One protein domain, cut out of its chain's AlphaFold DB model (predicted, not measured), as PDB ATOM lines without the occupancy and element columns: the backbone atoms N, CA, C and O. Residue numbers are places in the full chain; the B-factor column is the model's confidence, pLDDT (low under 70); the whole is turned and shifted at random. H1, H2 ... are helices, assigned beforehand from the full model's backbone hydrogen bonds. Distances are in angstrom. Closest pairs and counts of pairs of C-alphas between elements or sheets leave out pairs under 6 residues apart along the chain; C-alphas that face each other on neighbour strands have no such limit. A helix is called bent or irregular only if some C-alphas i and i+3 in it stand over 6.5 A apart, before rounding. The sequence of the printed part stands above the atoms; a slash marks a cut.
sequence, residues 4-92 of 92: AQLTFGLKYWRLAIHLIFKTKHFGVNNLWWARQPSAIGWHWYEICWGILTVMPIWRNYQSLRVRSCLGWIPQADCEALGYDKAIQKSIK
ATOM      1  N   ALA A   4     -18.989  41.349 -18.063       78.44
ATOM      2  CA  ALA A   4     -19.579  42.269 -19.035       78.44
ATOM      3  C   ALA A   4     -19.712  41.668 -20.450       78.44
ATOM      4  O   ALA A   4     -20.742  41.836 -21.090       78.44
ATOM      5  N   GLN A   5     -18.716  40.906 -20.916       79.19
ATOM      6  CA  GLN A   5     -18.749  40.230 -22.221       79.19
ATOM      7  C   GLN A   5     -19.792  39.113 -22.261       79.19
ATOM      8  O   GLN A   5     -20.497  38.962 -23.256       79.19
ATOM      9  N   LEU A   6     -19.915  38.351 -21.172       82.44
ATOM     10  CA  LEU A   6     -20.939  37.315 -21.025       82.44
ATOM     11  C   LEU A   6     -22.347  37.918 -21.031       82.44
ATOM     12  O   LEU A   6     -23.202  37.467 -21.788       82.44
ATOM     13  N   THR A   7     -22.577  38.970 -20.244       84.75
ATOM     14  CA  THR A   7     -23.863  39.679 -20.211       84.75
ATOM     15  C   THR A   7     -24.189  40.307 -21.563       84.75
ATOM     16  O   THR A   7     -25.325  40.207 -22.018       84.75
ATOM     17  N   PHE A   8     -23.202  40.893 -22.244       85.00
ATOM     18  CA  PHE A   8     -23.367  41.439 -23.589       85.00
ATOM     19  C   PHE A   8     -23.744  40.348 -24.602       85.00
ATOM     20  O   PHE A   8     -24.721  40.494 -25.339       85.00
ATOM     21  N   GLY A   9     -23.031  39.218 -24.591       82.25
ATOM     22  CA  GLY A   9     -23.335  38.066 -25.440       82.25
ATOM     23  C   GLY A   9     -24.746  37.523 -25.202       82.25
ATOM     24  O   GLY A   9     -25.488  37.306 -26.158       82.25
ATOM     25  N   LEU A  10     -25.160  37.391 -23.939       85.50
ATOM     26  CA  LEU A  10     -26.514  36.962 -23.561       85.50
ATOM     27  C   LEU A  10     -27.595  38.009 -23.846       85.50
ATOM     28  O   LEU A  10     -28.752  37.649 -24.032       85.50
ATOM     29  N   LYS A  11     -27.257  39.298 -23.895       85.25
ATOM     30  CA  LYS A  11     -28.196  40.363 -24.269       85.25
ATOM     31  C   LYS A  11     -28.441  40.381 -25.779       85.25
ATOM     32  O   LYS A  11     -29.576  40.558 -26.216       85.25
ATOM     33  N   TYR A  12     -27.396  40.146 -26.574       83.69
ATOM     34  CA  TYR A  12     -27.426  40.297 -28.033       83.69
ATOM     35  C   TYR A  12     -27.300  38.977 -28.816       83.69
ATOM     36  O   TYR A  12     -27.087  39.005 -30.026       83.69
ATOM     37  N   TRP A  13     -27.499  37.811 -28.192       82.88
ATOM     38  CA  TRP A  13     -27.392  36.507 -28.870       82.88
ATOM     39  C   TRP A  13     -28.307  36.378 -30.099       82.88
ATOM     40  O   TRP A  13     -27.891  35.854 -31.130       82.88
ATOM     41  N   ARG A  14     -29.532  36.924 -30.042       82.19
ATOM     42  CA  ARG A  14     -30.460  36.952 -31.190       82.19
ATOM     43  C   ARG A  14     -29.916  37.787 -32.349       82.19
ATOM     44  O   ARG A  14     -30.076  37.406 -33.505       82.19
ATOM     45  N   LEU A  15     -29.258  38.905 -32.037       80.44
ATOM     46  CA  LEU A  15     -28.580  39.746 -33.022       80.44
ATOM     47  C   LEU A  15     -27.382  39.013 -33.623       80.44
ATOM     48  O   LEU A  15     -27.211  39.053 -34.834       80.44
ATOM     49  N   ALA A  16     -26.594  38.306 -32.811       79.44
ATOM     50  CA  ALA A  16     -25.471  37.511 -33.300       79.44
ATOM     51  C   ALA A  16     -25.939  36.437 -34.298       79.44
ATOM     52  O   ALA A  16     -25.397  36.346 -35.398       79.44
ATOM     53  N   ILE A  17     -27.009  35.705 -33.969       79.62
ATOM     54  CA  ILE A  17     -27.642  34.745 -34.884       79.62
ATOM     55  C   ILE A  17     -28.098  35.451 -36.166       79.62
ATOM     56  O   ILE A  17     -27.792  34.993 -37.262       79.62
ATOM     57  N   HIS A  18     -28.775  36.595 -36.069       79.12
ATOM     58  CA  HIS A  18     -29.194  37.325 -37.263       79.12
ATOM     59  C   HIS A  18     -28.019  37.827 -38.117       79.12
ATOM     60  O   HIS A  18     -28.096  37.780 -39.337       79.12
ATOM     61  N   LEU A  19     -26.923  38.292 -37.518       75.75
ATOM     62  CA  LEU A  19     -25.761  38.781 -38.265       75.75
ATOM     63  C   LEU A  19     -24.997  37.653 -38.969       75.75
ATOM     64  O   LEU A  19     -24.410  37.904 -40.021       75.75
ATOM     65  N   ILE A  20     -25.027  36.439 -38.412       75.50
ATOM     66  CA  ILE A  20     -24.419  35.238 -39.003       75.50
ATOM     67  C   ILE A  20     -25.318  34.667 -40.104       75.50
ATOM     68  O   ILE A  20     -24.859  34.429 -41.217       75.50
ATOM     69  N   PHE A  21     -26.603  34.478 -39.809       74.88
ATOM     70  CA  PHE A  21     -27.539  33.781 -40.692       74.88
ATOM     71  C   PHE A  21     -28.401  34.721 -41.546       74.88
ATOM     72  O   PHE A  21     -29.260  34.247 -42.278       74.88
ATOM     73  N   LYS A  22     -28.231  36.047 -41.444       74.62
ATOM     74  CA  LYS A  22     -28.980  37.069 -42.210       74.62
ATOM     75  C   LYS A  22     -30.482  36.770 -42.291       74.62
ATOM     76  O   LYS A  22     -31.086  36.792 -43.363       74.62
ATOM     77  N   THR A  23     -31.090  36.461 -41.144       73.75
ATOM     78  CA  THR A  23     -32.488  36.008 -41.089       73.75
ATOM     79  C   THR A  23     -33.448  37.070 -41.642       73.75
ATOM     80  O   THR A  23     -33.281  38.262 -41.400       73.75
ATOM     81  N   LYS A  24     -34.484  36.655 -42.379       72.25
ATOM     82  CA  LYS A  24     -35.407  37.576 -43.079       72.25
ATOM     83  C   LYS A  24     -36.285  38.435 -42.165       72.25
ATOM     84  O   LYS A  24     -36.791  39.458 -42.614       72.25
ATOM     85  N   HIS A  25     -36.448  38.058 -40.902       69.06
ATOM     86  CA  HIS A  25     -37.303  38.760 -39.949       69.06
ATOM     87  C   HIS A  25     -36.492  39.124 -38.705       69.06
ATOM     88  O   HIS A  25     -36.316  38.309 -37.801       69.06
ATOM     89  N   PHE A  26     -35.952  40.343 -38.679       64.62
ATOM     90  CA  PHE A  26     -35.183  40.857 -37.549       64.62
ATOM     91  C   PHE A  26     -35.322  42.377 -37.438       64.62
ATOM     92  O   PHE A  26     -35.308  43.074 -38.449       64.62
ATOM     93  N   GLY A  27     -35.467  42.895 -36.215       63.41
ATOM     94  CA  GLY A  27     -35.575  44.338 -35.952       63.41
ATOM     95  C   GLY A  27     -36.948  44.967 -36.228       63.41
ATOM     96  O   GLY A  27     -37.103  46.175 -36.088       63.41
ATOM     97  N   VAL A  28     -37.958  44.172 -36.591       59.59
ATOM     98  CA  VAL A  28     -39.335  44.650 -36.768       59.59
ATOM     99  C   VAL A  28     -40.080  44.628 -35.436       59.59
ATOM    100  O   VAL A  28     -40.420  43.570 -34.920       59.59
ATOM    101  N   ASN A  29     -40.338  45.817 -34.890       61.25
ATOM    102  CA  ASN A  29     -41.051  46.025 -33.622       61.25
ATOM    103  C   ASN A  29     -42.586  45.993 -33.756       61.25
ATOM    104  O   ASN A  29     -43.287  46.309 -32.801       61.25
ATOM    105  N   ASN A  30     -43.122  45.631 -34.927       65.88
ATOM    106  CA  ASN A  30     -44.562  45.608 -35.175       65.88
ATOM    107  C   ASN A  30     -45.002  44.286 -35.815       65.88
ATOM    108  O   ASN A  30     -44.398  43.827 -36.787       65.88
ATOM    109  N   LEU A  31     -46.101  43.715 -35.307       66.94
ATOM    110  CA  LEU A  31     -46.680  42.435 -35.749       66.94
ATOM    111  C   LEU A  31     -47.015  42.406 -37.249       66.94
ATOM    112  O   LEU A  31     -46.978  41.349 -37.875       66.94
ATOM    113  N   TRP A  32     -47.308  43.571 -37.831       61.75
ATOM    114  CA  TRP A  32     -47.600  43.719 -39.256       61.75
ATOM    115  C   TRP A  32     -46.367  43.459 -40.133       61.75
ATOM    116  O   TRP A  32     -46.421  42.672 -41.076       61.75
ATOM    117  N   TRP A  33     -45.222  44.042 -39.767       57.12
ATOM    118  CA  TRP A  33     -43.963  43.862 -40.493       57.12
ATOM    119  C   TRP A  33     -43.285  42.522 -40.194       57.12
ATOM    120  O   TRP A  33     -42.473  42.056 -40.987       57.12
ATOM    121  N   ALA A  34     -43.647  41.860 -39.091       62.72
ATOM    122  CA  ALA A  34     -43.149  40.526 -38.761       62.72
ATOM    123  C   ALA A  34     -43.529  39.463 -39.810       62.72
ATOM    124  O   ALA A  34     -42.815  38.477 -39.956       62.72
ATOM    125  N   ARG A  35     -44.620  39.670 -40.561       65.31
ATOM    126  CA  ARG A  35     -45.057  38.764 -41.637       65.31
ATOM    127  C   ARG A  35     -44.382  39.041 -42.981       65.31
ATOM    128  O   ARG A  35     -44.410  38.177 -43.851       65.31
ATOM    129  N   GLN A  36     -43.787  40.219 -43.159       61.94
ATOM    130  CA  GLN A  36     -43.159  40.609 -44.419       61.94
ATOM    131  C   GLN A  36     -41.684  40.191 -44.425       61.94
ATOM    132  O   GLN A  36     -40.949  40.563 -43.504       61.94
ATOM    133  N   PRO A  37     -41.229  39.395 -45.409       64.75
ATOM    134  CA  PRO A  37     -39.820  39.050 -45.516       64.75
ATOM    135  C   PRO A  37     -39.018  40.314 -45.834       64.75
ATOM    136  O   PRO A  37     -39.319  41.023 -46.793       64.75
ATOM    137  N   SER A  38     -37.985  40.604 -45.042       65.06
ATOM    138  CA  SER A  38     -37.067  41.697 -45.365       65.06
ATOM    139  C   SER A  38     -36.392  41.421 -46.705       65.06
ATOM    140  O   SER A  38     -35.824  40.344 -46.906       65.06
ATOM    141  N   ALA A  39     -36.384  42.422 -47.586       64.50
ATOM    142  CA  ALA A  39     -35.663  42.386 -48.859       64.50
ATOM    143  C   ALA A  39     -34.138  42.199 -48.690       64.50
ATOM    144  O   ALA A  39     -33.433  41.945 -49.657       64.50
ATOM    145  N   ILE A  40     -33.624  42.336 -47.459       64.19
ATOM    146  CA  ILE A  40     -32.194  42.290 -47.114       64.19
ATOM    147  C   ILE A  40     -31.805  40.942 -46.460       64.19
ATOM    148  O   ILE A  40     -30.642  40.731 -46.106       64.19
ATOM    149  N   GLY A  41     -32.757  40.021 -46.270       67.94
ATOM    150  CA  GLY A  41     -32.491  38.707 -45.683       67.94
ATOM    151  C   GLY A  41     -32.169  37.631 -46.719       67.94
ATOM    152  O   GLY A  41     -32.672  37.654 -47.840       67.94
ATOM    153  N   TRP A  42     -31.354  36.664 -46.317       73.31
ATOM    154  CA  TRP A  42     -30.842  35.614 -47.192       73.31
ATOM    155  C   TRP A  42     -31.793  34.422 -47.314       73.31
ATOM    156  O   TRP A  42     -32.544  34.083 -46.393       73.31
ATOM    157  N   HIS A  43     -31.771  33.777 -48.476       79.38
ATOM    158  CA  HIS A  43     -32.322  32.442 -48.672       79.38
ATOM    159  C   HIS A  43     -31.405  31.383 -48.048       79.38
ATOM    160  O   HIS A  43     -30.213  31.603 -47.868       79.38
ATOM    161  N   TRP A  44     -31.947  30.204 -47.734       77.62
ATOM    162  CA  TRP A  44     -31.218  29.138 -47.034       77.62
ATOM    163  C   TRP A  44     -29.891  28.741 -47.714       77.62
ATOM    164  O   TRP A  44     -28.908  28.482 -47.029       77.62
ATOM    165  N   TYR A  45     -29.829  28.756 -49.049       78.38
ATOM    166  CA  TYR A  45     -28.609  28.439 -49.797       78.38
ATOM    167  C   TYR A  45     -27.566  29.568 -49.725       78.38
ATOM    168  O   TYR A  45     -26.369  29.296 -49.650       78.38
ATOM    169  N   GLU A  46     -28.006  30.830 -49.684       78.81
ATOM    170  CA  GLU A  46     -27.138  31.999 -49.482       78.81
ATOM    171  C   GLU A  46     -26.596  32.033 -48.054       78.81
ATOM    172  O   GLU A  46     -25.458  32.430 -47.840       78.81
ATOM    173  N   ILE A  47     -27.380  31.559 -47.082       76.06
ATOM    174  CA  ILE A  47     -26.940  31.381 -45.697       76.06
ATOM    175  C   ILE A  47     -25.799  30.363 -45.632       76.06
ATOM    176  O   ILE A  47     -24.755  30.660 -45.055       76.06
ATOM    177  N   CYS A  48     -25.955  29.197 -46.266       76.06
ATOM    178  CA  CYS A  48     -24.899  28.183 -46.313       76.06
ATOM    179  C   CYS A  48     -23.614  28.720 -46.971       76.06
ATOM    180  O   CYS A  48     -22.524  28.548 -46.424       76.06
ATOM    181  N   TRP A  49     -23.733  29.436 -48.093       74.88
ATOM    182  CA  TRP A  49     -22.591  30.076 -48.758       74.88
ATOM    183  C   TRP A  49     -21.984  31.236 -47.964       74.88
ATOM    184  O   TRP A  49     -20.771  31.442 -47.955       74.88
ATOM    185  N   GLY A  50     -22.818  31.997 -47.271       69.69
ATOM    186  CA  GLY A  50     -22.419  33.121 -46.442       69.69
ATOM    187  C   GLY A  50     -21.634  32.708 -45.200       69.69
ATOM    188  O   GLY A  50     -20.672  33.379 -44.823       69.69
ATOM    189  N   ILE A  51     -21.998  31.569 -44.604       71.50
ATOM    190  CA  ILE A  51     -21.236  30.939 -43.519       71.50
ATOM    191  C   ILE A  51     -19.855  30.515 -44.031       71.50
ATOM    192  O   ILE A  51     -18.855  30.795 -43.372       71.50
ATOM    193  N   LEU A  52     -19.785  29.911 -45.224       70.62
ATOM    194  CA  LEU A  52     -18.519  29.490 -45.838       70.62
ATOM    195  C   LEU A  52     -17.613  30.668 -46.211       70.62
ATOM    196  O   LEU A  52     -16.393  30.552 -46.143       70.62
ATOM    197  N   THR A  53     -18.188  31.806 -46.595       67.94
ATOM    198  CA  THR A  53     -17.405  32.938 -47.105       67.94
ATOM    199  C   THR A  53     -16.838  33.849 -46.020       67.94
ATOM    200  O   THR A  53     -15.936  34.616 -46.347       67.94
ATOM    201  N   VAL A  54     -17.300  33.787 -44.754       67.50
ATOM    202  CA  VAL A  54     -16.853  34.581 -43.564       67.50
ATOM    203  C   VAL A  54     -16.931  36.120 -43.721       67.50
ATOM    204  O   VAL A  54     -17.029  36.876 -42.753       67.50
ATOM    205  N   MET A  55     -16.993  36.607 -44.953       68.94
ATOM    206  CA  MET A  55     -17.125  37.977 -45.410       68.94
ATOM    207  C   MET A  55     -18.276  38.757 -44.757       68.94
ATOM    208  O   MET A  55     -18.041  39.907 -44.369       68.94
ATOM    209  N   PRO A  56     -19.496  38.202 -44.566       68.56
ATOM    210  CA  PRO A  56     -20.562  38.928 -43.872       68.56
ATOM    211  C   PRO A  56     -20.195  39.254 -42.419       68.56
ATOM    212  O   PRO A  56     -20.469  40.361 -41.956       68.56
ATOM    213  N   ILE A  57     -19.526  38.337 -41.717       75.12
ATOM    214  CA  ILE A  57     -19.104  38.529 -40.324       75.12
ATOM    215  C   ILE A  57     -18.029  39.613 -40.261       75.12
ATOM    216  O   ILE A  57     -18.137  40.545 -39.464       75.12
ATOM    217  N   TRP A  58     -17.040  39.547 -41.156       76.31
ATOM    218  CA  TRP A  58     -15.976  40.545 -41.226       76.31
ATOM    219  C   TRP A  58     -16.510  41.951 -41.523       76.31
ATOM    220  O   TRP A  58     -16.167  42.916 -40.837       76.31
ATOM    221  N   ARG A  59     -17.413  42.080 -42.500       76.75
ATOM    222  CA  ARG A  59     -18.032  43.365 -42.852       76.75
ATOM    223  C   ARG A  59     -18.910  43.908 -41.720       76.75
ATOM    224  O   ARG A  59     -18.888  45.111 -41.460       76.75
ATOM    225  N   ASN A  60     -19.646  43.042 -41.022       78.00
ATOM    226  CA  ASN A  60     -20.411  43.429 -39.834       78.00
ATOM    227  C   ASN A  60     -19.483  43.918 -38.713       78.00
ATOM    228  O   ASN A  60     -19.770  44.948 -38.108       78.00
ATOM    229  N   TYR A  61     -18.347  43.253 -38.492       78.81
ATOM    230  CA  TYR A  61     -17.338  43.669 -37.515       78.81
ATOM    231  C   TYR A  61     -16.714  45.029 -37.863       78.81
ATOM    232  O   TYR A  61     -16.617  45.906 -37.006       78.81
ATOM    233  N   GLN A  62     -16.352  45.254 -39.131       79.31
ATOM    234  CA  GLN A  62     -15.857  46.556 -39.590       79.31
ATOM    235  C   GLN A  62     -16.901  47.663 -39.402       79.31
ATOM    236  O   GLN A  62     -16.572  48.745 -38.919       79.31
ATOM    237  N   SER A  63     -18.166  47.388 -39.734       80.50
ATOM    238  CA  SER A  63     -19.251  48.349 -39.528       80.50
ATOM    239  C   SER A  63     -19.460  48.668 -38.047       80.50
ATOM    240  O   SER A  63     -19.614  49.836 -37.695       80.50
ATOM    241  N   LEU A  64     -19.407  47.654 -37.177       78.75
ATOM    242  CA  LEU A  64     -19.524  47.814 -35.727       78.75
ATOM    243  C   LEU A  64     -18.400  48.698 -35.176       78.75
ATOM    244  O   LEU A  64     -18.684  49.628 -34.428       78.75
ATOM    245  N   ARG A  65     -17.158  48.479 -35.633       77.31
ATOM    246  CA  ARG A  65     -15.989  49.292 -35.269       77.31
ATOM    247  C   ARG A  65     -16.154  50.766 -35.656       77.31
ATOM    248  O   ARG A  65     -15.816  51.651 -34.877       77.31
ATOM    249  N   VAL A  66     -16.673  51.054 -36.852       79.50
ATOM    250  CA  VAL A  66     -16.922  52.444 -37.276       79.50
ATOM    251  C   VAL A  66     -18.011  53.080 -36.409       79.50
ATOM    252  O   VAL A  66     -17.839  54.190 -35.915       79.50
ATOM    253  N   ARG A  67     -19.109  52.361 -36.160       79.44
ATOM    254  CA  ARG A  67     -20.227  52.852 -35.341       79.44
ATOM    255  C   ARG A  67     -19.848  53.063 -33.875       79.44
ATOM    256  O   ARG A  67     -20.360  53.999 -33.268       79.44
ATOM    257  N   SER A  68     -18.943  52.247 -33.330       76.06
ATOM    258  CA  SER A  68     -18.393  52.470 -31.990       76.06
ATOM    259  C   SER A  68     -17.556  53.746 -31.928       76.06
ATOM    260  O   SER A  68     -17.687  54.494 -30.968       76.06
ATOM    261  N   CYS A  69     -16.763  54.053 -32.963       72.88
ATOM    262  CA  CYS A  69     -15.997  55.303 -33.013       72.88
ATOM    263  C   CYS A  69     -16.882  56.548 -33.193       72.88
ATOM    264  O   CYS A  69     -16.527  57.619 -32.717       72.88
ATOM    265  N   LEU A  70     -18.031  56.414 -33.864       75.56
ATOM    266  CA  LEU A  70     -18.995  57.503 -34.074       75.56
ATOM    267  C   LEU A  70     -19.933  57.746 -32.875       75.56
ATOM    268  O   LEU A  70     -20.775  58.638 -32.939       75.56
ATOM    269  N   GLY A  71     -19.840  56.946 -31.806       74.44
ATOM    270  CA  GLY A  71     -20.712  57.070 -30.631       74.44
ATOM    271  C   GLY A  71     -22.154  56.597 -30.853       74.44
ATOM    272  O   GLY A  71     -23.043  56.933 -30.078       74.44
ATOM    273  N   TRP A  72     -22.417  55.813 -31.904       77.75
ATOM    274  CA  TRP A  72     -23.756  55.273 -32.201       77.75
ATOM    275  C   TRP A  72     -24.102  54.018 -31.389       77.75
ATOM    276  O   TRP A  72     -25.202  53.479 -31.508       77.75
ATOM    277  N   ILE A  73     -23.153  53.522 -30.598       80.00
ATOM    278  CA  ILE A  73     -23.295  52.358 -29.724       80.00
ATOM    279  C   ILE A  73     -23.112  52.847 -28.280       80.00
ATOM    280  O   ILE A  73     -22.218  53.661 -28.041       80.00
ATOM    281  N   PRO A  74     -23.921  52.375 -27.311       82.88
ATOM    282  CA  PRO A  74     -23.738  52.718 -25.905       82.88
ATOM    283  C   PRO A  74     -22.316  52.419 -25.422       82.88
ATOM    284  O   PRO A  74     -21.757  51.369 -25.732       82.88
ATOM    285  N   GLN A  75     -21.752  53.306 -24.603       78.94
ATOM    286  CA  GLN A  75     -20.370  53.184 -24.127       78.94
ATOM    287  C   GLN A  75     -20.090  51.839 -23.427       78.94
ATOM    288  O   GLN A  75     -19.078  51.201 -23.702       78.94
ATOM    289  N   ALA A  76     -21.031  51.349 -22.610       80.81
ATOM    290  CA  ALA A  76     -20.923  50.048 -21.940       80.81
ATOM    291  C   ALA A  76     -20.821  48.861 -22.922       80.81
ATOM    292  O   ALA A  76     -20.140  47.872 -22.654       80.81
ATOM    293  N   ASP A  77     -21.477  48.968 -24.080       80.94
ATOM    294  CA  ASP A  77     -21.435  47.959 -25.136       80.94
ATOM    295  C   ASP A  77     -20.098  48.047 -25.912       80.94
ATOM    296  O   ASP A  77     -19.512  47.017 -26.250       80.94
ATOM    297  N   CYS A  78     -19.555  49.255 -26.120       78.88
ATOM    298  CA  CYS A  78     -18.213  49.468 -26.688       78.88
ATOM    299  C   CYS A  78     -17.093  48.894 -25.804       78.88
ATOM    300  O   CYS A  78     -16.160  48.273 -26.319       78.88
ATOM    301  N   GLU A  79     -17.195  49.074 -24.486       81.12
ATOM    302  CA  GLU A  79     -16.264  48.521 -23.493       81.12
ATOM    303  C   GLU A  79     -16.342  46.993 -23.434       81.12
ATOM    304  O   GLU A  79     -15.314  46.314 -23.419       81.12
ATOM    305  N   ALA A  80     -17.552  46.423 -23.483       81.94
ATOM    306  CA  ALA A  80     -17.727  44.975 -23.554       81.94
ATOM    307  C   ALA A  80     -17.085  44.382 -24.825       81.94
ATOM    308  O   ALA A  80     -16.486  43.305 -24.776       81.94
ATOM    309  N   LEU A  81     -17.154  45.101 -25.946       78.31
ATOM    310  CA  LEU A  81     -16.534  44.711 -27.217       78.31
ATOM    311  C   LEU A  81     -15.018  44.977 -27.274       78.31
ATOM    312  O   LEU A  81     -14.361  44.518 -28.209       78.31
ATOM    313  N   GLY A  82     -14.447  45.677 -26.289       77.94
ATOM    314  CA  GLY A  82     -13.024  46.027 -26.259       77.94
ATOM    315  C   GLY A  82     -12.621  47.095 -27.285       77.94
ATOM    316  O   GLY A  82     -11.443  47.200 -27.641       77.94
ATOM    317  N   TYR A  83     -13.588  47.860 -27.806       77.62
ATOM    318  CA  TYR A  83     -13.326  48.975 -28.723       77.62
ATOM    319  C   TYR A  83     -12.918  50.262 -27.996       77.62
ATOM    320  O   TYR A  83     -12.357  51.157 -28.625       77.62
ATOM    321  N   ASP A  84     -13.125  50.331 -26.682       71.44
ATOM    322  CA  ASP A  84     -12.651  51.390 -25.781       71.44
ATOM    323  C   ASP A  84     -11.162  51.722 -25.994       71.44
ATOM    324  O   ASP A  84     -10.796  52.883 -26.197       71.44
ATOM    325  N   LYS A  85     -10.307  50.694 -26.068       69.75
ATOM    326  CA  LYS A  85      -8.859  50.851 -26.287       69.75
ATOM    327  C   LYS A  85      -8.526  51.388 -27.678       69.75
ATOM    328  O   LYS A  85      -7.534  52.096 -27.851       69.75
ATOM    329  N   ALA A  86      -9.335  51.039 -28.678       66.38
ATOM    330  CA  ALA A  86      -9.147  51.495 -30.052       66.38
ATOM    331  C   ALA A  86      -9.574  52.960 -30.227       66.38
ATOM    332  O   ALA A  86      -8.897  53.698 -30.940       66.38
ATOM    333  N   ILE A  87     -10.643  53.378 -29.542       64.50
ATOM    334  CA  ILE A  87     -11.138  54.761 -29.532       64.50
ATOM    335  C   ILE A  87     -10.157  55.678 -28.785       64.50
ATOM    336  O   ILE A  87      -9.785  56.728 -29.303       64.50
ATOM    337  N   GLN A  88      -9.649  55.270 -27.615       64.81
ATOM    338  CA  GLN A  88      -8.660  56.072 -26.875       64.81
ATOM    339  C   GLN A  88      -7.353  56.287 -27.652       64.81
ATOM    340  O   GLN A  88      -6.717  57.329 -27.511       64.81
ATOM    341  N   LYS A  89      -6.953  55.325 -28.496       62.34
ATOM    342  CA  LYS A  89      -5.754  55.441 -29.336       62.34
ATOM    343  C   LYS A  89      -5.939  56.388 -30.529       62.34
ATOM    344  O   LYS A  89      -4.942  56.916 -30.994       62.34
ATOM    345  N   SER A  90      -7.163  56.591 -31.030       59.72
ATOM    346  CA  SER A  90      -7.423  57.490 -32.169       59.72
ATOM    347  C   SER A  90      -7.631  58.954 -31.780       59.72
ATOM    348  O   SER A  90      -7.676  59.804 -32.660       59.72
ATOM    349  N   ILE A  91      -7.836  59.234 -30.490       59.44
ATOM    350  CA  ILE A  91      -8.000  60.595 -29.949       59.44
ATOM    351  C   ILE A  91      -6.636  61.206 -29.553       59.44
ATOM    352  O   ILE A  91      -6.537  62.418 -29.384       59.44
ATOM    353  N   LYS A  92      -5.590  60.378 -29.422       47.81
ATOM    354  CA  LYS A  92      -4.189  60.803 -29.272       47.81
ATOM    355  C   LYS A  92      -3.549  61.076 -30.626       47.81
ATOM    356  O   LYS A  92      -2.721  62.008 -30.668       47.81
TER     357      LYS A  92
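This is residues 4 to 92 of the 92 residues of an uncharacterized protein of Hydrogenovibrio marinus (UniProt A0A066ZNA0). A loose, open frame of helices: the bent helix H1 makes one side as an L, H3 makes the other, and the two meet where the arm H1b touches residues 56 to 60 of H3. Small H4 bridges to the arm H1a away from that meeting place, H2 crosses the end of H1b, H5 lies at one far end of the model, and a long loop, residues 22 to 43, lies toward the other. The printed part has 89 residues with five named helices, in the order H1, H2, H3, H4, H5, and no named strand; the class is all helix. It is loose, with a radius of gyration of the C-alphas of 15.3 A and spans of 46 by 31 by 24 A.

Find C-alpha 4 at (-19.579, 42.269, -19.035), where H1, residues 4 to 21, begins. By its hydrogen bonds it was assigned as one helix, but it is bent: C-alphas 11 and 14 are 8.0 A apart. Its arms are H1a, residues 4 to 11, and H1b, residues 14 to 21. H2 is residues 44 to 53, 14.3 A long. From C-alpha 55 at (-17.125, 37.977, -45.410), H3 runs 21.3 A to residue 69. H4 is residues 75 to 80, and H5, residues 84 to 91, ends with C-alpha 91 at (-8.000, 60.595, -29.949).

Start at the hub, H1, whose arms touch three other helices and stand about perpendicular to each other, at 79 degrees. H1b touches H3 at a steep tilt of 42 degrees, opposite ways; the closest C-alphas, of Ile 20 and Ile 57, are 6.4 A apart. H1b touches H2 about perpendicular, at 85 degrees, with the C-alphas of Phe 21 and Ile 47 closest at 5.6 A. At the other arm, H1a touches H4 about perpendicular, at 78 degrees; the C-alphas of Gln 5 and Ala 80 are closest, 5.0 A apart. These three pairs make mostly crossed packing, with no shallow tilt among them. H3 and H5 are close but not clearly touching, with the C-alphas of Cys 69 and Ile 87 closest at 6.0 A. H1a and H3 are apart. In H1a, H1b, H2, H3, H4 and H5 every O i to N i+4 pair is within hydrogen-bond range.

The two C-alphas farthest apart, those of Arg 35 and Lys 92, are 48.1 A apart. The printed part has no cut and ends at the chain's last residue, 92. The link from H1 to H2 is long, 22 residues; the other links are tight. Mean pLDDT of the printed part is 73.5, and 30 residues are under 70: 25 to 41, 50, 53 to 56 and 85 to 92.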